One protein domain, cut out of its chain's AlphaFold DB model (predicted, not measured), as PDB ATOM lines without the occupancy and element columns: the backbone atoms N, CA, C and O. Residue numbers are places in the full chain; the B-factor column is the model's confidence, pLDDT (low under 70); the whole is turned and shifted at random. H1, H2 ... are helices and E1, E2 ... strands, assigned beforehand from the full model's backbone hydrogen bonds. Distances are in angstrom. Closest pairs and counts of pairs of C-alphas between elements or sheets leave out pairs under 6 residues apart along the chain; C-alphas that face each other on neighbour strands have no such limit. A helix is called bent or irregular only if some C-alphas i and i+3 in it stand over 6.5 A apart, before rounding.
ATOM      1  N   LEU A  14      33.015  37.778 -21.351       74.19
ATOM      2  CA  LEU A  14      34.058  38.775 -21.585       74.19
ATOM      3  C   LEU A  14      34.052  39.871 -20.523       74.19
ATOM      4  O   LEU A  14      35.111  40.290 -20.052       74.19
ATOM      5  N   GLN A  15      32.861  40.313 -20.109       80.44
ATOM      6  CA  GLN A  15      32.724  41.259 -19.003       80.44
ATOM      7  C   GLN A  15      33.133  40.616 -17.680       80.44
ATOM      8  O   GLN A  15      33.831  41.253 -16.891       80.44
ATOM      9  N   GLN A  16      32.764  39.351 -17.463       88.25
ATOM     10  CA  GLN A  16      33.179  38.600 -16.277       88.25
ATOM     11  C   GLN A  16      34.703  38.496 -16.191       88.25
ATOM     12  O   GLN A  16      35.276  38.868 -15.170       88.25
ATOM     13  N   SER A  17      35.374  38.115 -17.281       91.69
ATOM     14  CA  SER A  17      36.837  37.993 -17.292       91.69
ATOM     15  C   SER A  17      37.546  39.317 -17.000       91.69
ATOM     16  O   SER A  17      38.509  39.361 -16.233       91.69
ATOM     17  N   ARG A  18      37.017  40.437 -17.511       89.25
ATOM     18  CA  ARG A  18      37.521  41.774 -17.172       89.25
ATOM     19  C   ARG A  18      37.369  42.097 -15.682       89.25
ATOM     20  O   ARG A  18      38.294  42.641 -15.085       89.25
ATOM     21  N   LEU A  19      36.221  41.787 -15.078       91.56
ATOM     22  CA  LEU A  19      35.993  42.017 -13.646       91.56
ATOM     23  C   LEU A  19      36.926  41.168 -12.780       91.56
ATOM     24  O   LEU A  19      37.467  41.670 -11.797       91.56
ATOM     25  N   VAL A  20      37.139  39.908 -13.164       93.69
ATOM     26  CA  VAL A  20      38.076  39.005 -12.485       93.69
ATOM     27  C   VAL A  20      39.496  39.556 -12.552       93.69
ATOM     28  O   VAL A  20      40.163  39.608 -11.524       93.69
ATOM     29  N   ARG A  21      39.932  40.064 -13.714       94.00
ATOM     30  CA  ARG A  21      41.245  40.712 -13.849       94.00
ATOM     31  C   ARG A  21      41.394  41.933 -12.950       94.00
ATOM     32  O   ARG A  21      42.413  42.074 -12.288       94.00
ATOM     33  N   LEU A  22      40.388  42.808 -12.912       91.50
ATOM     34  CA  LEU A  22      40.427  44.005 -12.069       91.50
ATOM     35  C   LEU A  22      40.559  43.645 -10.586       91.50
ATOM     36  O   LEU A  22      41.381  44.245  -9.902       91.50
ATOM     37  N   LYS A  23      39.805  42.642 -10.120       91.81
ATOM     38  CA  LYS A  23      39.916  42.128  -8.748       91.81
ATOM     39  C   LYS A  23      41.283  41.517  -8.474       91.81
ATOM     40  O   LYS A  23      41.894  41.847  -7.466       91.81
ATOM     41  N   LEU A  24      41.789  40.695  -9.393       93.50
ATOM     42  CA  LEU A  24      43.123  40.112  -9.276       93.50
ATOM     43  C   LEU A  24      44.197  41.202  -9.151       93.50
ATOM     44  O   LEU A  24      45.066  41.106  -8.292       93.50
ATOM     45  N   ALA A  25      44.109  42.263  -9.955       90.56
ATOM     46  CA  ALA A  25      45.058  43.372  -9.920       90.56
ATOM     47  C   ALA A  25      44.958  44.225  -8.639       90.56
ATOM     48  O   ALA A  25      45.967  44.764  -8.191       90.56
ATOM     49  N   SER A  26      43.763  44.374  -8.053       90.75
ATOM     50  CA  SER A  26      43.561  45.200  -6.853       90.75
ATOM     51  C   SER A  26      43.756  44.450  -5.537       90.75
ATOM     52  O   SER A  26      44.247  45.027  -4.572       90.75
ATOM     53  N   GLU A  27      43.329  43.192  -5.479       89.56
ATOM     54  CA  GLU A  27      43.254  42.384  -4.255       89.56
ATOM     55  C   GLU A  27      44.324  41.280  -4.226       89.56
ATOM     56  O   GLU A  27      44.590  40.720  -3.168       89.56
ATOM     57  N   GLY A  28      44.964  40.971  -5.361       84.06
ATOM     58  CA  GLY A  28      45.963  39.902  -5.474       84.06
ATOM     59  C   GLY A  28      45.372  38.488  -5.469       84.06
ATOM     60  O   GLY A  28      46.117  37.511  -5.531       84.06
ATOM     61  N   GLU A  29      44.045  38.362  -5.419       84.00
ATOM     62  CA  GLU A  29      43.341  37.085  -5.329       84.00
ATOM     63  C   GLU A  29      42.476  36.825  -6.566       84.00
ATOM     64  O   GLU A  29      41.803  37.717  -7.087       84.00
ATOM     65  N   LEU A  30      42.469  35.569  -7.030       88.75
ATOM     66  CA  LEU A  30      41.599  35.131  -8.119       88.75
ATOM     67  C   LEU A  30      40.237  34.667  -7.554       88.75
ATOM     68  O   LEU A  30      40.177  33.595  -6.934       88.75
ATOM     69  N   PRO A  31      39.137  35.416  -7.771       87.75
ATOM     70  CA  PRO A  31      37.810  35.022  -7.309       87.75
ATOM     71  C   PRO A  31      37.330  33.746  -8.013       87.75
ATOM     72  O   PRO A  31      37.400  33.625  -9.233       87.75
ATOM     73  N   SER A  32      36.798  32.804  -7.237       87.38
ATOM     74  CA  SER A  32      36.343  31.504  -7.748       87.38
ATOM     75  C   SER A  32      34.917  31.566  -8.304       87.38
ATOM     76  O   SER A  32      34.083  32.322  -7.806       87.38
ATOM     77  N   GLY A  33      34.620  30.740  -9.313       87.81
ATOM     78  CA  GLY A  33      33.267  30.579  -9.870       87.81
ATOM     79  C   GLY A  33      32.783  31.729 -10.763       87.81
ATOM     80  O   GLY A  33      31.594  31.809 -11.059       87.81
ATOM     81  N   MET A  34      33.683  32.630 -11.173       90.69
ATOM     82  CA  MET A  34      33.379  33.743 -12.088       90.69
ATOM     83  C   MET A  34      33.850  33.504 -13.529       90.69
ATOM     84  O   MET A  34      33.435  34.232 -14.426       90.69
ATOM     85  N   LEU A  35      34.718  32.516 -13.744       91.44
ATOM     86  CA  LEU A  35      35.238  32.121 -15.052       91.44
ATOM     87  C   LEU A  35      34.771  30.703 -15.383       91.44
ATOM     88  O   LEU A  35      34.401  29.939 -14.494       91.44
ATOM     89  N   ARG A  36      34.824  30.345 -16.668       91.69
ATOM     90  CA  ARG A  36      34.666  28.953 -17.119       91.69
ATOM     91  C   ARG A  36      35.782  28.106 -16.510       91.69
ATOM     92  O   ARG A  36      36.911  28.587 -16.449       91.69
ATOM     93  N   ASP A  37      35.490  26.865 -16.132       91.50
ATOM     94  CA  ASP A  37      36.417  26.008 -15.375       91.50
ATOM     95  C   ASP A  37      37.819  25.915 -16.004       91.50
ATOM     96  O   ASP A  37      38.824  26.072 -15.315       91.50
ATOM     97  N   GLU A  38      37.899  25.739 -17.325       91.94
ATOM     98  CA  GLU A  38      39.170  25.685 -18.064       91.94
ATOM     99  C   GLU A  38      39.963  27.008 -18.028       91.94
ATOM    100  O   GLU A  38      41.193  27.003 -17.942       91.94
ATOM    101  N   ILE A  39      39.268  28.150 -18.042       94.94
ATOM    102  CA  ILE A  39      39.888  29.478 -17.974       94.94
ATOM    103  C   ILE A  39      40.317  29.782 -16.538       94.94
ATOM    104  O   ILE A  39      41.436  30.241 -16.340       94.94
ATOM    105  N   ASP A  40      39.492  29.464 -15.534       95.38
ATOM    106  CA  ASP A  40      39.864  29.583 -14.115       95.38
ATOM    107  C   ASP A  40      41.131  28.768 -13.811       95.38
ATOM    108  O   ASP A  40      42.104  29.306 -13.274       95.38
ATOM    109  N   ALA A  41      41.166  27.502 -14.238       95.94
ATOM    110  CA  ALA A  41      42.318  26.626 -14.052       95.94
ATOM    111  C   ALA A  41      43.593  27.204 -14.692       95.94
ATOM    112  O   ALA A  41      44.642  27.260 -14.044       95.94
ATOM    113  N   SER A  42      43.501  27.692 -15.932       97.12
ATOM    114  CA  SER A  42      44.625  28.322 -16.630       97.12
ATOM    115  C   SER A  42      45.077  29.636 -15.976       97.12
ATOM    116  O   SER A  42      46.282  29.884 -15.849       97.12
ATOM    117  N   TRP A  43      44.150  30.465 -15.490       96.88
ATOM    118  CA  TRP A  43      44.483  31.709 -14.787       96.88
ATOM    119  C   TRP A  43      45.189  31.428 -13.463       96.88
ATOM    120  O   TRP A  43      46.161  32.108 -13.140       96.88
ATOM    121  N   ARG A  44      44.777  30.391 -12.721       95.94
ATOM    122  CA  ARG A  44      45.476  29.968 -11.495       95.94
ATOM    123  C   ARG A  44      46.896  29.495 -11.772       95.94
ATOM    124  O   ARG A  44      47.797  29.851 -11.017       95.94
ATOM    125  N   ARG A  45      47.118  28.731 -12.848       96.56
ATOM    126  CA  ARG A  45      48.476  28.329 -13.260       96.56
ATOM    127  C   ARG A  45      49.318  29.546 -13.638       96.56
ATOM    128  O   ARG A  45      50.434  29.684 -13.151       96.56
ATOM    129  N   SER A  46      48.751  30.461 -14.423       95.88
ATOM    130  CA  SER A  46      49.399  31.717 -14.833       95.88
ATOM    131  C   SER A  46      49.810  32.573 -13.630       95.88
ATOM    132  O   SER A  46      50.951  33.027 -13.551       95.88
ATOM    133  N   LEU A  47      48.910  32.725 -12.653       94.44
ATOM    134  CA  LEU A  47      49.180  33.404 -11.386       94.44
ATOM    135  C   LEU A  47      50.257  32.675 -10.569       94.44
ATOM    136  O   LEU A  47      51.162  33.310 -10.034       94.44
ATOM    137  N   GLY A  48      50.207  31.340 -10.514       94.88
ATOM    138  CA  GLY A  48      51.213  30.505  -9.849       94.88
ATOM    139  C   GLY A  48      52.618  30.615 -10.456       94.88
ATOM    140  O   GLY A  48      53.603  30.356  -9.767       94.88
ATOM    141  N   HIS A  49      52.729  31.046 -11.714       93.56
ATOM    142  CA  HIS A  49      53.999  31.383 -12.364       93.56
ATOM    143  C   HIS A  49      54.491  32.810 -12.066       93.56
ATOM    144  O   HIS A  49      55.566  33.189 -12.530       93.56
ATOM    145  N   GLY A  50      53.747  33.591 -11.277       91.75
ATOM    146  CA  GLY A  50      54.123  34.946 -10.868       91.75
ATOM    147  C   GLY A  50      53.927  36.002 -11.955       91.75
ATOM    148  O   GLY A  50      54.565  37.053 -11.901       91.75
ATOM    149  N   LEU A  51      53.084  35.731 -12.956       91.00
ATOM    150  CA  LEU A  51      52.796  36.689 -14.019       91.00
ATOM    151  C   LEU A  51      51.855  37.793 -13.535       91.00
ATOM    152  O   LEU A  51      50.831  37.522 -12.909       91.00
ATOM    153  N   ASP A  52      52.151  39.030 -13.920       91.75
ATOM    154  CA  ASP A  52      51.235  40.158 -13.758       91.75
ATOM    155  C   ASP A  52      50.274  40.217 -14.956       91.75
ATOM    156  O   ASP A  52      50.692  40.296 -16.111       91.75
ATOM    157  N   CYS A  53      48.967  40.190 -14.691       91.81
ATOM    158  CA  CYS A  53      47.931  40.271 -15.722       91.81
ATOM    159  C   CYS A  53      47.915  41.611 -16.490       91.81
ATOM    160  O   CYS A  53      47.331  41.683 -17.573       91.81
ATOM    161  N   LEU A  54      48.569  42.655 -15.967       91.19
ATOM    162  CA  LEU A  54      48.741  43.959 -16.617       91.19
ATOM    163  C   LEU A  54      50.102  44.107 -17.315       91.19
ATOM    164  O   LEU A  54      50.421  45.179 -17.836       91.19
ATOM    165  N   GLN A  55      50.907  43.042 -17.353       85.38
ATOM    166  CA  GLN A  55      52.208  43.061 -18.005       85.38
ATOM    167  C   GLN A  55      52.076  43.415 -19.497       85.38
ATOM    168  O   GLN A  55      51.278  42.840 -20.241       85.38
ATOM    169  N   GLY A  56      52.896  44.374 -19.937       80.69
ATOM    170  CA  GLY A  56      53.006  44.767 -21.341       80.69
ATOM    171  C   GLY A  56      53.705  43.716 -22.211       80.69
ATOM    172  O   GLY A  56      54.052  42.627 -21.757       80.69
ATOM    173  N   GLU A  57      53.936  44.046 -23.483       75.12
ATOM    174  CA  GLU A  57      54.693  43.172 -24.386       75.12
ATOM    175  C   GLU A  57      56.098  42.886 -23.847       75.12
ATOM    176  O   GLU A  57      56.791  43.774 -23.350       75.12
ATOM    177  N   ARG A  70      66.925  27.974 -36.167       90.88
ATOM    178  CA  ARG A  70      67.243  26.891 -37.091       90.88
ATOM    179  C   ARG A  70      67.198  25.528 -36.405       90.88
ATOM    180  O   ARG A  70      66.557  24.626 -36.931       90.88
ATOM    181  N   ALA A  71      67.821  25.393 -35.235       92.19
ATOM    182  CA  ALA A  71      67.814  24.145 -34.477       92.19
ATOM    183  C   ALA A  71      66.393  23.765 -34.032       92.19
ATOM    184  O   ALA A  71      66.020  22.596 -34.100       92.19
ATOM    185  N   LEU A  72      65.575  24.751 -33.640       93.56
ATOM    186  CA  LEU A  72      64.163  24.537 -33.311       93.56
ATOM    187  C   LEU A  72      63.376  23.988 -34.515       93.56
ATOM    188  O   LEU A  72      62.622  23.024 -34.375       93.56
ATOM    189  N   LEU A  73      63.558  24.578 -35.699       95.25
ATOM    190  CA  LEU A  73      62.891  24.138 -36.927       95.25
ATOM    191  C   LEU A  73      63.400  22.770 -37.404       95.25
ATOM    192  O   LEU A  73      62.605  21.949 -37.854       95.25
ATOM    193  N   GLU A  74      64.703  22.506 -37.286       95.44
ATOM    194  CA  GLU A  74      65.306  21.208 -37.613       95.44
ATOM    195  C   GLU A  74      64.783  20.105 -36.678       95.44
ATOM    196  O   GLU A  74      64.388  19.041 -37.153       95.44
ATOM    197  N   HIS A  75      64.682  20.376 -35.371       95.31
ATOM    198  CA  HIS A  75      64.116  19.441 -34.395       95.31
ATOM    199  C   HIS A  75      62.654  19.086 -34.702       95.31
ATOM    200  O   HIS A  75      62.243  17.937 -34.559       95.31
ATOM    201  N   ASN A  76      61.881  20.061 -35.183       96.88
ATOM    202  CA  ASN A  76      60.462  19.902 -35.487       96.88
ATOM    203  C   ASN A  76      60.182  19.581 -36.965       96.88
ATOM    204  O   ASN A  76      59.035  19.664 -37.406       96.88
ATOM    205  N   ARG A  77      61.198  19.200 -37.754       96.56
ATOM    206  CA  ARG A  77      61.057  19.078 -39.213       96.56
ATOM    207  C   ARG A  77      59.948  18.116 -39.638       96.56
ATOM    208  O   ARG A  77      59.161  18.455 -40.515       96.56
ATOM    209  N   LEU A  78      59.856  16.953 -38.992       95.56
ATOM    210  CA  LEU A  78      58.831  15.949 -39.301       95.56
ATOM    211  C   LEU A  78      57.412  16.459 -39.022       95.56
ATOM    212  O   LEU A  78      56.509  16.204 -39.813       95.56
ATOM    213  N   LEU A  79      57.226  17.195 -37.922       96.25
ATOM    214  CA  LEU A  79      55.951  17.825 -37.584       96.25
ATOM    215  C   LEU A  79      55.575  18.875 -38.633       96.25
ATOM    216  O   LEU A  79      54.459  18.862 -39.144       96.25
ATOM    217  N   ILE A  80      56.518  19.759 -38.971       97.12
ATOM    218  CA  ILE A  80      56.316  20.822 -39.960       97.12
ATOM    219  C   ILE A  80      55.924  20.215 -41.310       97.12
ATOM    220  O   ILE A  80      54.909  20.604 -41.887       97.12
ATOM    221  N   ASP A  81      56.680  19.226 -41.790       95.62
ATOM    222  CA  ASP A  81      56.415  18.564 -43.069       95.62
ATOM    223  C   ASP A  81      55.046  17.867 -43.081       95.62
ATOM    224  O   ASP A  81      54.321  17.952 -44.074       95.62
ATOM    225  N   ALA A  82      54.661  17.220 -41.976       93.25
ATOM    226  CA  ALA A  82      53.376  16.537 -41.862       93.25
ATOM    227  C   ALA A  82      52.175  17.497 -41.847       93.25
ATOM    228  O   ALA A  82      51.117  17.130 -42.343       93.25
ATOM    229  N   VAL A  83      52.335  18.699 -41.284       93.88
ATOM    230  CA  VAL A  83      51.242  19.659 -41.033       93.88
ATOM    231  C   VAL A  83      51.125  20.736 -42.115       93.88
ATOM    232  O   VAL A  83      50.111  21.429 -42.205       93.88
ATOM    233  N   THR A  84      52.154  20.904 -42.948       93.81
ATOM    234  CA  THR A  84      52.190  21.937 -43.997       93.81
ATOM    235  C   THR A  84      50.922  21.957 -44.877       93.81
ATOM    236  O   THR A  84      50.381  23.045 -45.086       93.81
ATOM    237  N   PRO A  85      50.370  20.818 -45.353       92.06
ATOM    238  CA  PRO A  85      49.145  20.831 -46.161       92.06
ATOM    239  C   PRO A  85      47.924  21.409 -45.426       92.06
ATOM    240  O   PRO A  85      47.122  22.149 -46.007       92.06
ATOM    241  N   GLU A  86      47.771  21.085 -44.144       89.56
ATOM    242  CA  GLU A  86      46.699  21.572 -43.278       89.56
ATOM    243  C   GLU A  86      46.877  23.055 -42.960       89.56
ATOM    244  O   GLU A  86      45.899  23.810 -42.997       89.56
ATOM    245  N   LEU A  87      48.116  23.484 -42.704       91.06
ATOM    246  CA  LEU A  87      48.461  24.887 -42.500       91.06
ATOM    247  C   LEU A  87      48.059  25.714 -43.729       91.06
ATOM    248  O   LEU A  87      47.276  26.658 -43.605       91.06
ATOM    249  N   ASP A  88      48.479  25.298 -44.926       91.56
ATOM    250  CA  ASP A  88      48.135  25.951 -46.195       91.56
ATOM    251  C   ASP A  88      46.621  26.052 -46.407       91.56
ATOM    252  O   ASP A  88      46.090  27.065 -46.881       91.56
ATOM    253  N   TYR A  89      45.898  24.984 -46.073       91.00
ATOM    254  CA  TYR A  89      44.447  24.958 -46.169       91.00
ATOM    255  C   TYR A  89      43.794  25.968 -45.213       91.00
ATOM    256  O   TYR A  89      42.873  26.694 -45.610       91.00
ATOM    257  N   LEU A  90      44.250  26.025 -43.959       90.00
ATOM    258  CA  LEU A  90      43.722  26.948 -42.953       90.00
ATOM    259  C   LEU A  90      44.023  28.395 -43.325       90.00
ATOM    260  O   LEU A  90      43.121  29.231 -43.265       90.00
ATOM    261  N   VAL A  91      45.236  28.684 -43.795       91.19
ATOM    262  CA  VAL A  91      45.644  30.020 -44.247       91.19
ATOM    263  C   VAL A  91      44.744  30.507 -45.380       91.19
ATOM    264  O   VAL A  91      44.253  31.635 -45.338       91.19
ATOM    265  N   LYS A  92      44.412  29.647 -46.351       90.94
ATOM    266  CA  LYS A  92      43.487  30.004 -47.444       90.94
ATOM    267  C   LYS A  92      42.084  30.381 -46.957       90.94
ATOM    268  O   LYS A  92      41.418  31.185 -47.611       90.94
ATOM    269  N   ARG A  93      41.618  29.812 -45.840       88.94
ATOM    270  CA  ARG A  93      40.268  30.057 -45.300       88.94
ATOM    271  C   ARG A  93      40.209  31.181 -44.274       88.94
ATOM    272  O   ARG A  93      39.269  31.965 -44.313       88.94
ATOM    273  N   GLN A  94      41.183  31.233 -43.373       87.06
ATOM    274  CA  GLN A  94      41.173  32.097 -42.190       87.06
ATOM    275  C   GLN A  94      42.240  33.195 -42.244       87.06
ATOM    276  O   GLN A  94      42.089  34.221 -41.592       87.06
ATOM    277  N   GLY A  95      43.279  33.047 -43.070       79.81
ATOM    278  CA  GLY A  95      44.397  33.995 -43.144       79.81
ATOM    279  C   GLY A  95      44.024  35.386 -43.665       79.81
ATOM    280  O   GLY A  95      44.826  36.307 -43.571       79.81
ATOM    281  N   LYS A  96      42.808  35.570 -44.205       83.44
ATOM    282  CA  LYS A  96      42.267  36.883 -44.608       83.44
ATOM    283  C   LYS A  96      41.610  37.666 -43.467       83.44
ATOM    284  O   LYS A  96      41.252  38.820 -43.671       83.44
ATOM    285  N   SER A  97      41.383  37.045 -42.319       84.12
ATOM    286  CA  SER A  97      40.738  37.673 -41.160       84.12
ATOM    287  C   SER A  97      41.502  37.418 -39.863       84.12
ATOM    288  O   SER A  97      40.985  37.696 -38.786       84.12
ATOM    289  N   GLY A  98      42.723  36.890 -39.961       90.19
ATOM    290  CA  GLY A  98      43.560  36.536 -38.828       90.19
ATOM    291  C   GLY A  98      44.875  35.905 -39.267       90.19
ATOM    292  O   GLY A  98      45.295  36.027 -40.424       90.19
ATOM    293  N   ILE A  99      45.508  35.213 -38.327       93.94
ATOM    294  CA  ILE A  99      46.725  34.429 -38.530       93.94
ATOM    295  C   ILE A  99      46.487  32.969 -38.174       93.94
ATOM    296  O   ILE A  99      45.610  32.639 -37.374       93.94
ATOM    297  N   VAL A 100      47.291  32.105 -38.780       95.75
ATOM    298  CA  VAL A 100      47.392  30.688 -38.451       95.75
ATOM    299  C   VAL A 100      48.800  30.435 -37.936       95.75
ATOM    300  O   VAL A 100      49.770  30.893 -38.539       95.75
ATOM    301  N   ILE A 101      48.907  29.735 -36.813       97.12
ATOM    302  CA  ILE A 101      50.165  29.520 -36.104       97.12
ATOM    303  C   ILE A 101      50.372  28.020 -35.930       97.12
ATOM    304  O   ILE A 101      49.444  27.297 -35.569       97.12
ATOM    305  N   LEU A 102      51.598  27.561 -36.165       98.19
ATOM    306  CA  LEU A 102      52.053  26.232 -35.772       98.19
ATOM    307  C   LEU A 102      53.001  26.376 -34.583       98.19
ATOM    308  O   LEU A 102      53.980  27.118 -34.676       98.19
ATOM    309  N   GLY A 103      52.727  25.660 -33.496       97.75
ATOM    310  CA  GLY A 103      53.597  25.545 -32.331       97.75
ATOM    311  C   GLY A 103      54.039  24.105 -32.067       97.75
ATOM    312  O   GLY A 103      53.372  23.159 -32.491       97.75
ATOM    313  N   ASP A 104      55.158  23.938 -31.367       97.31
ATOM    314  CA  ASP A 104      55.634  22.633 -30.894       97.31
ATOM    315  C   ASP A 104      54.984  22.210 -29.559       97.31
ATOM    316  O   ASP A 104      54.151  22.918 -28.985       97.31
ATOM    317  N   ALA A 105      55.379  21.040 -29.048       96.81
ATOM    318  CA  ALA A 105      54.913  20.482 -27.775       96.81
ATOM    319  C   ALA A 105      55.248  21.334 -26.533       96.81
ATOM    320  O   ALA A 105      54.769  21.047 -25.441       96.81
ATOM    321  N   GLN A 106      56.084  22.363 -26.671       95.88
ATOM    322  CA  GLN A 106      56.448  23.303 -25.609       95.88
ATOM    323  C   GLN A 106      55.834  24.692 -25.832       95.88
ATOM    324  O   GLN A 106      56.200  25.646 -25.140       95.88
ATOM    325  N   ALA A 107      54.901  24.812 -26.784       96.62
ATOM    326  CA  ALA A 107      54.309  26.069 -27.223       96.62
ATOM    327  C   ALA A 107      55.338  27.074 -27.784       96.62
ATOM    328  O   ALA A 107      55.119  28.287 -27.725       96.62
ATOM    329  N   ASN A 108      56.461  26.600 -28.335       95.62
ATOM    330  CA  ASN A 108      57.332  27.436 -29.157       95.62
ATOM    331  C   ASN A 108      56.714  27.589 -30.544       95.62
ATOM    332  O   ASN A 108      56.327  26.609 -31.175       95.62
ATOM    333  N   VAL A 109      56.651  28.820 -31.038       95.81
ATOM    334  CA  VAL A 109      56.084  29.129 -32.348       95.81
ATOM    335  C   VAL A 109      57.062  28.714 -33.445       95.81
ATOM    336  O   VAL A 109      58.188  29.200 -33.500       95.81
ATOM    337  N   LEU A 110      56.621  27.839 -34.342       96.12
ATOM    338  CA  LEU A 110      57.393  27.337 -35.479       96.12
ATOM    339  C   LEU A 110      57.112  28.142 -36.751       96.12
ATOM    340  O   LEU A 110      58.034  28.478 -37.489       96.12
ATOM    341  N   ALA A 111      55.845  28.476 -36.995       95.19
ATOM    342  CA  ALA A 111      55.418  29.232 -38.169       95.19
ATOM    343  C   ALA A 111      54.225  30.135 -37.843       95.19
ATOM    344  O   ALA A 111      53.404  29.799 -36.990       95.19
ATOM    345  N   ILE A 112      54.131  31.266 -38.544       94.56
ATOM    346  CA  ILE A 112      52.991  32.189 -38.499       94.56
ATOM    347  C   ILE A 112      52.683  32.603 -39.931       94.56
ATOM    348  O   ILE A 112      53.546  33.159 -40.605       94.56
ATOM    349  N   GLU A 113      51.445  32.393 -40.356       93.38
ATOM    350  CA  GLU A 113      50.974  32.703 -41.705       93.38
ATOM    351  C   GLU A 113      49.667  33.512 -41.657       93.38
ATOM    352  O   GLU A 113      48.891  33.406 -40.707       93.38
ATOM    353  N   GLY A 114      49.389  34.324 -42.683       90.38
ATOM    354  CA  GLY A 114      48.193  35.182 -42.757       90.38
ATOM    355  C   GLY A 114      48.469  36.669 -42.488       90.38
ATOM    356  O   GLY A 114      49.545  37.177 -42.805       90.38
ATOM    357  N   GLN A 115      47.499  37.402 -41.931       86.75
ATOM    358  CA  GLN A 115      47.582  38.862 -41.723       86.75
ATOM    359  C   GLN A 115      48.421  39.276 -40.501       86.75
ATOM    360  O   GLN A 115      47.989  40.061 -39.654       86.75
ATOM    361  N   LYS A 116      49.662  38.789 -40.433       80.12
ATOM    362  CA  LYS A 116      50.583  39.051 -39.318       80.12
ATOM    363  C   LYS A 116      50.806  40.546 -39.070       80.12
ATOM    364  O   LYS A 116      50.654  41.003 -37.946       80.12
ATOM    365  N   GLN A 117      51.067  41.318 -40.126       78.88
ATOM    366  CA  GLN A 117      51.336  42.762 -40.031       78.88
ATOM    367  C   GLN A 117      50.165  43.561 -39.442       78.88
ATOM    368  O   GLN A 117      50.364  44.619 -38.848       78.88
ATOM    369  N   THR A 118      48.927  43.093 -39.626       77.06
ATOM    370  CA  THR A 118      47.761  43.730 -39.011       77.06
ATOM    371  C   THR A 118      47.789  43.498 -37.508       77.06
ATOM    372  O   THR A 118      47.793  44.466 -36.762       77.06
ATOM    373  N   LEU A 119      47.924  42.249 -37.064       78.25
ATOM    374  CA  LEU A 119      47.894  41.926 -35.636       78.25
ATOM    375  C   LEU A 119      49.148  42.395 -34.873       78.25
ATOM    376  O   LEU A 119      49.061  42.722 -33.694       78.25
ATOM    377  N   GLU A 120      50.304  42.503 -35.532       78.12
ATOM    378  CA  GLU A 120      51.504  43.119 -34.943       78.12
ATOM    379  C   GLU A 120      51.269  44.590 -34.573       78.12
ATOM    380  O   GLU A 120      51.738  45.045 -33.529       78.12
ATOM    381  N   ARG A 121      50.524  45.337 -35.401       73.81
ATOM    382  CA  ARG A 121      50.169  46.737 -35.104       73.81
ATOM    383  C   ARG A 121      49.230  46.849 -33.905       73.81
ATOM    384  O   ARG A 121      49.333  47.821 -33.165       73.81
ATOM    385  N   GLU A 122      48.410  45.827 -33.686       74.25
ATOM    386  CA  GLU A 122      47.447  45.736 -32.585       74.25
ATOM    387  C   GLU A 122      48.049  45.154 -31.287       74.25
ATOM    388  O   GLU A 122      47.337  44.940 -30.309       74.25
ATOM    389  N   GLY A 123      49.369  44.917 -31.240       74.88
ATOM    390  CA  GLY A 123      50.073  44.542 -30.009       74.88
ATOM    391  C   GLY A 123      50.478  43.073 -29.897       74.88
ATOM    392  O   GLY A 123      50.606  42.572 -28.787       74.88
ATOM    393  N   LEU A 124      50.684  42.359 -31.008       84.81
ATOM    394  CA  LEU A 124      51.306  41.022 -31.014       84.81
ATOM    395  C   LEU A 124      52.769  41.049 -31.495       84.81
ATOM    396  O   LEU A 124      53.199  40.155 -32.223       84.81
ATOM    397  N   ARG A 125      53.571  42.060 -31.130       83.00
ATOM    398  CA  ARG A 125      54.962  42.170 -31.627       83.00
ATOM    399  C   ARG A 125      55.897  41.088 -31.090       83.00
ATOM    400  O   ARG A 125      56.884  40.752 -31.738       83.00
ATOM    401  N   ASP A 126      55.597  40.536 -29.919       87.19
ATOM    402  CA  ASP A 126      56.329  39.418 -29.316       87.19
ATOM    403  C   ASP A 126      55.877  38.039 -29.839       87.19
ATOM    404  O   ASP A 126      56.420  37.015 -29.420       87.19
ATOM    405  N   LEU A 127      54.927  38.001 -30.785       91.12
ATOM    406  CA  LEU A 127      54.511  36.800 -31.502       91.12
ATOM    407  C   LEU A 127      55.324  36.636 -32.797       91.12
ATOM    408  O   LEU A 127      55.014  37.191 -33.855       91.12
ATOM    409  N   HIS A 128      56.381  35.835 -32.728       90.19
ATOM    410  CA  HIS A 128      57.244  35.534 -33.873       90.19
ATOM    411  C   HIS A 128      57.747  34.083 -33.833       90.19
ATOM    412  O   HIS A 128      57.749  33.476 -32.759       90.19
ATOM    413  N   PRO A 129      58.213  33.504 -34.956       91.88
ATOM    414  CA  PRO A 129      58.888  32.208 -34.925       91.88
ATOM    415  C   PRO A 129      60.038  32.200 -33.906       91.88
ATOM    416  O   PRO A 129      60.832  33.142 -33.854       91.88
ATOM    417  N   GLY A 130      60.087  31.173 -33.061       91.31
ATOM    418  CA  GLY A 130      61.002  31.037 -31.923       91.31
ATOM    419  C   GLY A 130      60.495  31.626 -30.599       91.31
ATOM    420  O   GLY A 130      61.061  31.325 -29.547       91.31
ATOM    421  N   SER A 131      59.430  32.436 -30.608       91.69
ATOM    422  CA  SER A 131      58.798  32.901 -29.364       91.69
ATOM    423  C   SER A 131      58.087  31.749 -28.644       91.69
ATOM    424  O   SER A 131      57.560  30.846 -29.291       91.69
ATOM    425  N   CYS A 132      58.072  31.764 -27.309       93.50
ATOM    426  CA  CYS A 132      57.406  30.737 -26.504       93.50
ATOM    427  C   CYS A 132      56.137  31.310 -25.872       93.50
ATOM    428  O   CYS A 132      56.192  32.288 -25.126       93.50
ATOM    429  N   TRP A 133      55.012  30.659 -26.152       95.31
ATOM    430  CA  TRP A 133      53.670  31.039 -25.714       95.31
ATOM    431  C   TRP A 133      53.118  30.071 -24.662       95.31
ATOM    432  O   TRP A 133      51.916  29.860 -24.548       95.31
ATOM    433  N   SER A 134      53.995  29.473 -23.856       96.12
ATOM    434  CA  SER A 134      53.567  28.703 -22.683       96.12
ATOM    435  C   SER A 134      52.858  29.594 -21.654       96.12
ATOM    436  O   SER A 134      53.165  30.784 -21.529       96.12
ATOM    437  N   GLU A 135      51.952  29.010 -20.866       96.81
ATOM    438  CA  GLU A 135      51.256  29.739 -19.793       96.81
ATOM    439  C   GLU A 135      52.225  30.343 -18.772       96.81
ATOM    440  O   GLU A 135      51.981  31.423 -18.250       96.81
ATOM    441  N   ALA A 136      53.377  29.705 -18.551       94.19
ATOM    442  CA  ALA A 136      54.410  30.214 -17.658       94.19
ATOM    443  C   ALA A 136      55.049  31.533 -18.122       94.19
ATOM    444  O   ALA A 136      55.593  32.263 -17.300       94.19
ATOM    445  N   LEU A 137      55.014  31.836 -19.424       92.69
ATOM    446  CA  LEU A 137      55.645  33.032 -19.992       92.69
ATOM    447  C   LEU A 137      54.649  34.065 -20.515       92.69
ATOM    448  O   LEU A 137      55.021  35.230 -20.665       92.69
ATOM    449  N   ARG A 138      53.431  33.648 -20.874       94.12
ATOM    450  CA  ARG A 138      52.414  34.508 -21.504       94.12
ATOM    451  C   ARG A 138      51.029  34.387 -20.877       94.12
ATOM    452  O   ARG A 138      50.079  34.977 -21.382       94.12
ATOM    453  N   GLY A 139      50.925  33.661 -19.768       95.38
ATOM    454  CA  GLY A 139      49.666  33.384 -19.094       95.38
ATOM    455  C   GLY A 139      48.699  32.619 -19.992       95.38
ATOM    456  O   GLY A 139      49.082  32.085 -21.035       95.38
ATOM    457  N   THR A 140      47.431  32.583 -19.604       97.44
ATOM    458  CA  THR A 140      46.343  31.983 -20.377       97.44
ATOM    459  C   THR A 140      46.298  32.535 -21.800       97.44
ATOM    460  O   THR A 140      46.003  33.713 -22.022       97.44
ATOM    461  N   ASN A 141      46.604  31.660 -22.753       97.38
ATOM    462  CA  ASN A 141      46.569  31.882 -24.194       97.38
ATOM    463  C   ASN A 141      46.321  30.531 -24.882       97.38
ATOM    464  O   ASN A 141      46.707  29.491 -24.351       97.38
ATOM    465  N   ALA A 142      45.679  30.525 -26.050       97.00
ATOM    466  CA  ALA A 142      45.193  29.266 -26.616       97.00
ATOM    467  C   ALA A 142      46.319  28.270 -26.954       97.00
ATOM    468  O   ALA A 142      46.127  27.076 -26.735       97.00
ATOM    469  N   ILE A 143      47.493  28.741 -27.396       97.81
ATOM    470  CA  ILE A 143      48.635  27.890 -27.774       97.81
ATOM    471  C   ILE A 143      49.128  27.104 -26.553       97.81
ATOM    472  O   ILE A 143      49.124  25.873 -26.555       97.81
ATOM    473  N   GLY A 144      49.531  27.817 -25.496       97.38
ATOM    474  CA  GLY A 144      50.044  27.211 -24.269       97.38
ATOM    475  C   GLY A 144      48.990  26.387 -23.537       97.38
ATOM    476  O   GLY A 144      49.281  25.280 -23.085       97.38
ATOM    477  N   THR A 145      47.758  26.889 -23.462       97.94
ATOM    478  CA  THR A 145      46.667  26.202 -22.768       97.94
ATOM    479  C   THR A 145      46.269  24.916 -23.486       97.94
ATOM    480  O   THR A 145      46.139  23.890 -22.830       97.94
ATOM    481  N   ALA A 146      46.177  24.896 -24.819       97.25
ATOM    482  CA  ALA A 146      45.861  23.666 -25.551       97.25
ATOM    483  C   ALA A 146      46.938  22.580 -25.399       97.25
ATOM    484  O   ALA A 146      46.612  21.392 -25.398       97.25
ATOM    485  N   VAL A 147      48.209  22.972 -25.249       97.06
ATOM    486  CA  VAL A 147      49.308  22.043 -24.941       97.06
ATOM    487  C   VAL A 147      49.148  21.456 -23.537       97.06
ATOM    488  O   VAL A 147      49.220  20.240 -23.384       97.06
ATOM    489  N   VAL A 148      48.891  22.297 -22.528       96.94
ATOM    490  CA  VAL A 148      48.722  21.862 -21.128       96.94
ATOM    491  C   VAL A 148      47.485  20.981 -20.954       96.94
ATOM    492  O   VAL A 148      47.550  19.942 -20.304       96.94
ATOM    493  N   GLU A 149      46.364  21.380 -21.546       95.12
ATOM    494  CA  GLU A 149      45.084  20.678 -21.427       95.12
ATOM    495  C   GLU A 149      45.009  19.443 -22.343       95.12
ATOM    496  O   GLU A 149      44.188  18.548 -22.144       95.12
ATOM    497  N   GLY A 150      45.831  19.386 -23.396       94.69
ATOM    498  CA  GLY A 150      45.782  18.323 -24.399       94.69
ATOM    499  C   GLY A 150      44.465  18.276 -25.190       94.69
ATOM    500  O   GLY A 150      44.189  17.312 -25.903       94.69
ATOM    501  N   GLN A 151      43.632  19.306 -25.138       93.88
ATOM    502  CA  GLN A 151      42.349  19.339 -25.841       93.88
ATOM    503  C   GLN A 151      42.174  20.641 -26.626       93.88
ATOM    504  O   GLN A 151      42.833  21.641 -26.326       93.88
ATOM    505  N   PRO A 152      41.299  20.646 -27.652       95.75
ATOM    506  CA  PRO A 152      40.918  21.875 -28.330       95.75
ATOM    507  C   PRO A 152      40.509  22.955 -27.329       95.75
ATOM    508  O   PRO A 152      39.687  22.703 -26.453       95.75
ATOM    509  N   THR A 153      41.076  24.148 -27.474       93.69
ATOM    510  CA  THR A 153      40.867  25.262 -26.545       93.69
ATOM    511  C   THR A 153      40.446  26.502 -27.317       93.69
ATOM    512  O   THR A 153      41.057  26.856 -28.327       93.69
ATOM    513  N   LEU A 154      39.406  27.174 -26.826       94.75
ATOM    514  CA  LEU A 154      38.982  28.494 -27.279       94.75
ATOM    515  C   LEU A 154      39.190  29.488 -26.138       94.75
ATOM    516  O   LEU A 154      38.662  29.288 -25.044       94.75
ATOM    517  N   ILE A 155      39.916  30.564 -26.430       94.81
ATOM    518  CA  ILE A 155      40.121  31.686 -25.515       94.81
ATOM    519  C   ILE A 155      39.652  32.943 -26.224       94.81
ATOM    520  O   ILE A 155      40.210  33.336 -27.249       94.81
ATOM    521  N   ASN A 156      38.592  33.547 -25.701       93.69
ATOM    522  CA  ASN A 156      37.962  34.710 -26.298       93.69
ATOM    523  C   ASN A 156      38.345  35.988 -25.564       93.69
ATOM    524  O   ASN A 156      38.048  36.133 -24.382       93.69
ATOM    525  N   CYS A 157      38.891  36.958 -26.295       92.94
ATOM    526  CA  CYS A 157      39.106  38.327 -25.838       92.94
ATOM    527  C   CYS A 157      39.637  38.386 -24.396       92.94
ATOM    528  O   CYS A 157      40.730  37.894 -24.107       92.94
ATOM    529  N   GLY A 158      38.844  38.949 -23.480       93.25
ATOM    530  CA  GLY A 158      39.196  39.127 -22.077       93.25
ATOM    531  C   GLY A 158      39.465  37.842 -21.292       93.25
ATOM    532  O   GLY A 158      39.883  37.968 -20.152       93.25
ATOM    533  N   GLU A 159      39.259  36.648 -21.847       95.44
ATOM    534  CA  GLU A 159      39.647  35.372 -21.228       95.44
ATOM    535  C   GLU A 159      41.160  35.115 -21.273       95.44
ATOM    536  O   GLU A 159      41.655  34.268 -20.530       95.44
ATOM    537  N   HIS A 160      41.915  35.833 -22.110       96.12
ATOM    538  CA  HIS A 160      43.374  35.818 -22.018       96.12
ATOM    539  C   HIS A 160      43.815  36.331 -20.649       96.12
ATOM    540  O   HIS A 160      43.223  37.266 -20.124       96.12
ATOM    541  N   TYR A 161      44.869  35.774 -20.061       95.75
ATOM    542  CA  TYR A 161      45.320  36.243 -18.744       95.75
ATOM    543  C   TYR A 161      45.832  37.687 -18.824       95.75
ATOM    544  O   TYR A 161      45.403  38.560 -18.065       95.75
ATOM    545  N   LEU A 162      46.702  37.945 -19.806       94.44
ATOM    546  CA  LEU A 162      47.276  39.261 -20.064       94.44
ATOM    547  C   LEU A 162      46.246  40.193 -20.711       94.44
ATOM    548  O   LEU A 162      45.741  39.910 -21.799       94.44
ATOM    549  N   ASP A 163      45.990  41.345 -20.086       93.50
ATOM    550  CA  ASP A 163      44.969  42.300 -20.533       93.50
ATOM    551  C   ASP A 163      45.198  42.785 -21.965       93.50
ATOM    552  O   ASP A 163      44.248  42.919 -22.737       93.50
ATOM    553  N   ARG A 164      46.468  42.964 -22.348       91.88
ATOM    554  CA  ARG A 164      46.876  43.391 -23.694       91.88
ATOM    555  C   ARG A 164      46.387  42.461 -24.810       91.88
ATOM    556  O   ARG A 164      46.326  42.882 -25.957       91.88
ATOM    557  N   LEU A 165      46.075  41.203 -24.489       93.56
ATOM    558  CA  LEU A 165      45.574  40.213 -25.442       93.56
ATOM    559  C   LEU A 165      44.041  40.214 -25.544       93.56
ATOM    560  O   LEU A 165      43.486  39.536 -26.403       93.56
ATOM    561  N   SER A 166      43.348  41.013 -24.724       92.50
ATOM    562  CA  SER A 166      41.885  41.131 -24.729       92.50
ATOM    563  C   SER A 166      41.248  41.523 -26.071       92.50
ATOM    564  O   SER A 166      40.082  41.179 -26.266       92.50
ATOM    565  N   PRO A 167      41.924  42.215 -27.010       91.75
ATOM    566  CA  PRO A 167      41.372  42.432 -28.347       91.75
ATOM    567  C   PRO A 167      41.240  41.153 -29.186       91.75
ATOM    568  O   PRO A 167      40.458  41.132 -30.135       91.75
ATOM    569  N   PHE A 168      41.970  40.084 -28.855       92.94
ATOM    570  CA  PHE A 168      42.094  38.897 -29.701       92.94
ATOM    571  C   PHE A 168      41.330  37.700 -29.156       92.94
ATOM    572  O   PHE A 168      41.204  37.509 -27.950       92.94
ATOM    573  N   SER A 169      40.875  36.846 -30.063       93.81
ATOM    574  CA  SER A 169      40.379  35.514 -29.746       93.81
ATOM    575  C   SER A 169      41.150  34.471 -30.535       93.81
ATOM    576  O   SER A 169      41.493  34.679 -31.704       93.81
ATOM    577  N   CYS A 170      41.386  33.339 -29.882       94.75
ATOM    578  CA  CYS A 170      42.287  32.303 -30.355       94.75
ATOM    579  C   CYS A 170      41.611  30.938 -30.215       94.75
ATOM    580  O   CYS A 170      40.976  30.645 -29.199       94.75
ATOM    581  N   THR A 171      41.726  30.092 -31.233       95.56
ATOM    582  CA  THR A 171      41.320  28.684 -31.154       95.56
ATOM    583  C   THR A 171      42.489  27.797 -31.519       95.56
ATOM    584  O   THR A 171      42.939  27.810 -32.663       95.56
ATOM    585  N   SER A 172      42.894  26.968 -30.565       95.88
ATOM    586  CA  SER A 172      44.012  26.044 -30.689       95.88
ATOM    587  C   SER A 172      43.550  24.592 -30.643       95.88
ATOM    588  O   SER A 172      42.637  24.243 -29.894       95.88
ATOM    589  N   VAL A 173      44.197  23.734 -31.429       96.12
ATOM    590  CA  VAL A 173      44.011  22.280 -31.401       96.12
ATOM    591  C   VAL A 173      45.369  21.598 -31.257       96.12
ATOM    592  O   VAL A 173      46.250  21.831 -32.090       96.12
ATOM    593  N   PRO A 174      45.553  20.746 -30.235       96.56
ATOM    594  CA  PRO A 174      46.788  20.001 -30.068       96.56
ATOM    595  C   PRO A 174      46.913  18.914 -31.138       96.56
ATOM    596  O   PRO A 174      45.960  18.202 -31.464       96.56
ATOM    597  N   LEU A 175      48.122  18.776 -31.661       96.25
ATOM    598  CA  LEU A 175      48.539  17.737 -32.587       96.25
ATOM    599  C   LEU A 175      49.146  16.593 -31.791       96.25
ATOM    600  O   LEU A 175      49.985  16.826 -30.923       96.25
ATOM    601  N   ARG A 176      48.727  15.363 -32.088       93.62
ATOM    602  CA  ARG A 176      49.139  14.172 -31.342       93.62
ATOM    603  C   ARG A 176      49.855  13.165 -32.224       93.62
ATOM    604  O   ARG A 176      49.493  13.001 -33.390       93.62
ATOM    605  N   ASP A 177      50.839  12.484 -31.652       90.56
ATOM    606  CA  ASP A 177      51.472  11.328 -32.278       90.56
ATOM    607  C   ASP A 177      50.580  10.067 -32.173       90.56
ATOM    608  O   ASP A 177      49.547  10.077 -31.493       90.56
ATOM    609  N   PRO A 178      50.953   8.947 -32.820       90.31
ATOM    610  CA  PRO A 178      50.195   7.696 -32.731       90.31
ATOM    611  C   PRO A 178      50.120   7.072 -31.329       90.31
ATOM    612  O   PRO A 178      49.317   6.165 -31.120       90.31
ATOM    613  N   ARG A 179      50.960   7.503 -30.381       92.19
ATOM    614  CA  ARG A 179      50.928   7.062 -28.977       92.19
ATOM    615  C   ARG A 179      49.977   7.914 -28.139       92.19
ATOM    616  O   ARG A 179      49.673   7.547 -27.011       92.19
ATOM    617  N   GLY A 180      49.473   9.003 -28.713       88.88
ATOM    618  CA  GLY A 180      48.584   9.947 -28.063       88.88
ATOM    619  C   GLY A 180      49.316  11.121 -27.423       88.88
ATOM    620  O   GLY A 180      48.643  11.955 -26.833       88.88
ATOM    621  N   GLU A 181      50.633  11.252 -27.558       93.50
ATOM    622  CA  GLU A 181      51.386  12.362 -26.968       93.50
ATOM    623  C   GLU A 181      51.205  13.643 -27.780       93.50
ATOM    624  O   GLU A 181      51.183  13.602 -29.010       93.50
ATOM    625  N   VAL A 182      51.071  14.793 -27.108       95.75
ATOM    626  CA  VAL A 182      50.994  16.094 -27.791       95.75
ATOM    627  C   VAL A 182      52.376  16.447 -28.339       95.75
ATOM    628  O   VAL A 182      53.323  16.631 -27.582       95.75
ATOM    629  N   ILE A 183      52.481  16.561 -29.661       96.81
ATOM    630  CA  ILE A 183      53.723  16.887 -30.379       96.81
ATOM    631  C   ILE A 183      53.745  18.316 -30.921       96.81
ATOM    632  O   ILE A 183      54.795  18.811 -31.314       96.81
ATOM    633  N   GLY A 184      52.598  18.990 -30.936       97.44
ATOM    634  CA  GLY A 184      52.472  20.358 -31.418       97.44
ATOM    635  C   GLY A 184      51.071  20.907 -31.226       97.44
ATOM    636  O   GLY A 184      50.212  20.266 -30.623       97.44
ATOM    637  N   VAL A 185      50.822  22.088 -31.770       98.00
ATOM    638  CA  VAL A 185      49.529  22.767 -31.705       98.00
ATOM    639  C   VAL A 185      49.330  23.617 -32.953       98.00
ATOM    640  O   VAL A 185      50.260  24.266 -33.427       98.00
ATOM    641  N   LEU A 186      48.116  23.607 -33.496       97.69
ATOM    642  CA  LEU A 186      47.698  24.545 -34.532       97.69
ATOM    643  C   LEU A 186      46.718  25.543 -33.940       97.69
ATOM    644  O   LEU A 186      45.721  25.142 -33.341       97.69
ATOM    645  N   ASP A 187      46.976  26.821 -34.167       96.81
ATOM    646  CA  ASP A 187      46.165  27.917 -33.660       96.81
ATOM    647  C   ASP A 187      45.659  28.815 -34.789       96.81
ATOM    648  O   ASP A 187      46.324  29.013 -35.807       96.81
ATOM    649  N   VAL A 188      44.460  29.359 -34.592       95.00
ATOM    650  CA  VAL A 188      43.921  30.461 -35.383       95.00
ATOM    651  C   VAL A 188      43.607  31.616 -34.446       95.00
ATOM    652  O   VAL A 188      42.710  31.504 -33.608       95.00
ATOM    653  N   THR A 189      44.286  32.739 -34.662       93.75
ATOM    654  CA  THR A 189      44.129  33.974 -33.889       93.75
ATOM    655  C   THR A 189      43.546  35.078 -34.767       93.75
ATOM    656  O   THR A 189      43.955  35.260 -35.917       93.75
ATOM    657  N   ARG A 190      42.601  35.850 -34.225       92.38
ATOM    658  CA  ARG A 190      42.026  37.034 -34.881       92.38
ATOM    659  C   ARG A 190      41.548  38.061 -33.871       92.38
ATOM    660  O   ARG A 190      41.358  37.752 -32.702       92.38
ATOM    661  N   GLU A 191      41.327  39.275 -34.346       90.69
ATOM    662  CA  GLU A 191      40.690  40.322 -33.555       90.69
ATOM    663  C   GLU A 191      39.187  40.045 -33.369       90.69
ATOM    664  O   GLU A 191      38.510  39.533 -34.268       90.69
ATOM    665  N   GLY A 192      38.663  40.408 -32.200       88.12
ATOM    666  CA  GLY A 192      37.253  40.300 -31.853       88.12
ATOM    667  C   GLY A 192      36.834  38.911 -31.375       88.12
ATOM    668  O   GLY A 192      37.633  37.983 -31.268       88.12
TER     669      GLY A 192
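AT A GLANCE: This is residues 14 to 57 and 70 to 192 of the 244 residues of the protein "GAF domain-containing protein" of Pseudomonas sp. RtIB026 (UniProt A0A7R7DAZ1). A twisted sheet of five strands stands between helices: the long, kinked H4 runs along one face, and H7 and the small H5 cover the other. Beyond H7, H2 and H6 pack together, and H1 lies farther out, at one end of the longest axis. The printed part has 167 residues with seven named helices and five named strands, in the order H1 H2 H3 H4 E1 E2 H5 H6 H7 E3 E4 E5; the class is mixed, helices and strands. The sheet's order is E2 E1 E5 E4 E3, all antiparallel. The whole is compact, with a radius of gyration of the C-alphas of 15.5 A and spans of 47 by 36 by 25 A.

IN THESE COORDINATES: The strands are E1, residues 99 to 104; E2, 109 to 114; E3, 153 to 156; E4, 168 to 176, 25.8 A long; and E5, 182 to 191, 27.0 A, ending at C-alpha 191 (40.690, 40.322, -33.555). The helices are H1, residues 14 to 27, 19.9 A, beginning at C-alpha 14 (34.058, 38.775, -21.585); H2, 37 to 48, 16.4 A; H3, 70 to 75; H4, 77 to 94, 24.0 A; H5, 116 to 121; H6, 135 to 138; and H7, 142 to 149. H4 is irregular, with C-alphas 82 and 85 7.4 A apart, and has a kink of 51 degrees near residue 85.

HOW THE PARTS SIT: E3, E4 and E5 form a meander, each strand the antiparallel neighbour of the one before. N 186 and O 173 of E5 and E4 are 2.9 A apart, N 155 and O 170 of E3 and E4 3.0 A, N 101 and O 187 of E1 and E5 2.9 A, and N 100 and O 113 of the hairpin E1 and E2 2.8 A, each within hydrogen-bond range. There are three layers, helices on both faces of the sheet: H3 and H4 on one, H5 and H7 on the other. H4 is over E1 and E5 at a height of 8.5 A, along the strands; its closest C-alphas to E1 are Val 91 and Val 100, 6.1 A. The closest C-alphas of H7 and E4 are Ala 142 and Ser 172, 5.3 A. H2 only grazes the sheet with residues 38 to 39; its residues 42 to 46 touch H6, closest C-alphas Ser 46 and Glu 135, 5.7 A. H1 is not on the sheet but near H2. Every O i to N i+4 pair is within hydrogen-bond range in H1, H2, H3 and H7, against 12 of 14 in H4 and 1 of 2 in H5; H6 is too short for such a pair.

THE WHOLE: The two C-alphas farthest apart, of Glu 27 and Pro 85, are 47.5 A apart. Residues 58 to 69 are not printed; C-alphas 57 and 70 stand 24.2 A apart across the cut. The links H5 to H6 and E3 to E4 are long. Mean pLDDT of the printed part is 92.0, and no printed residue is under 70.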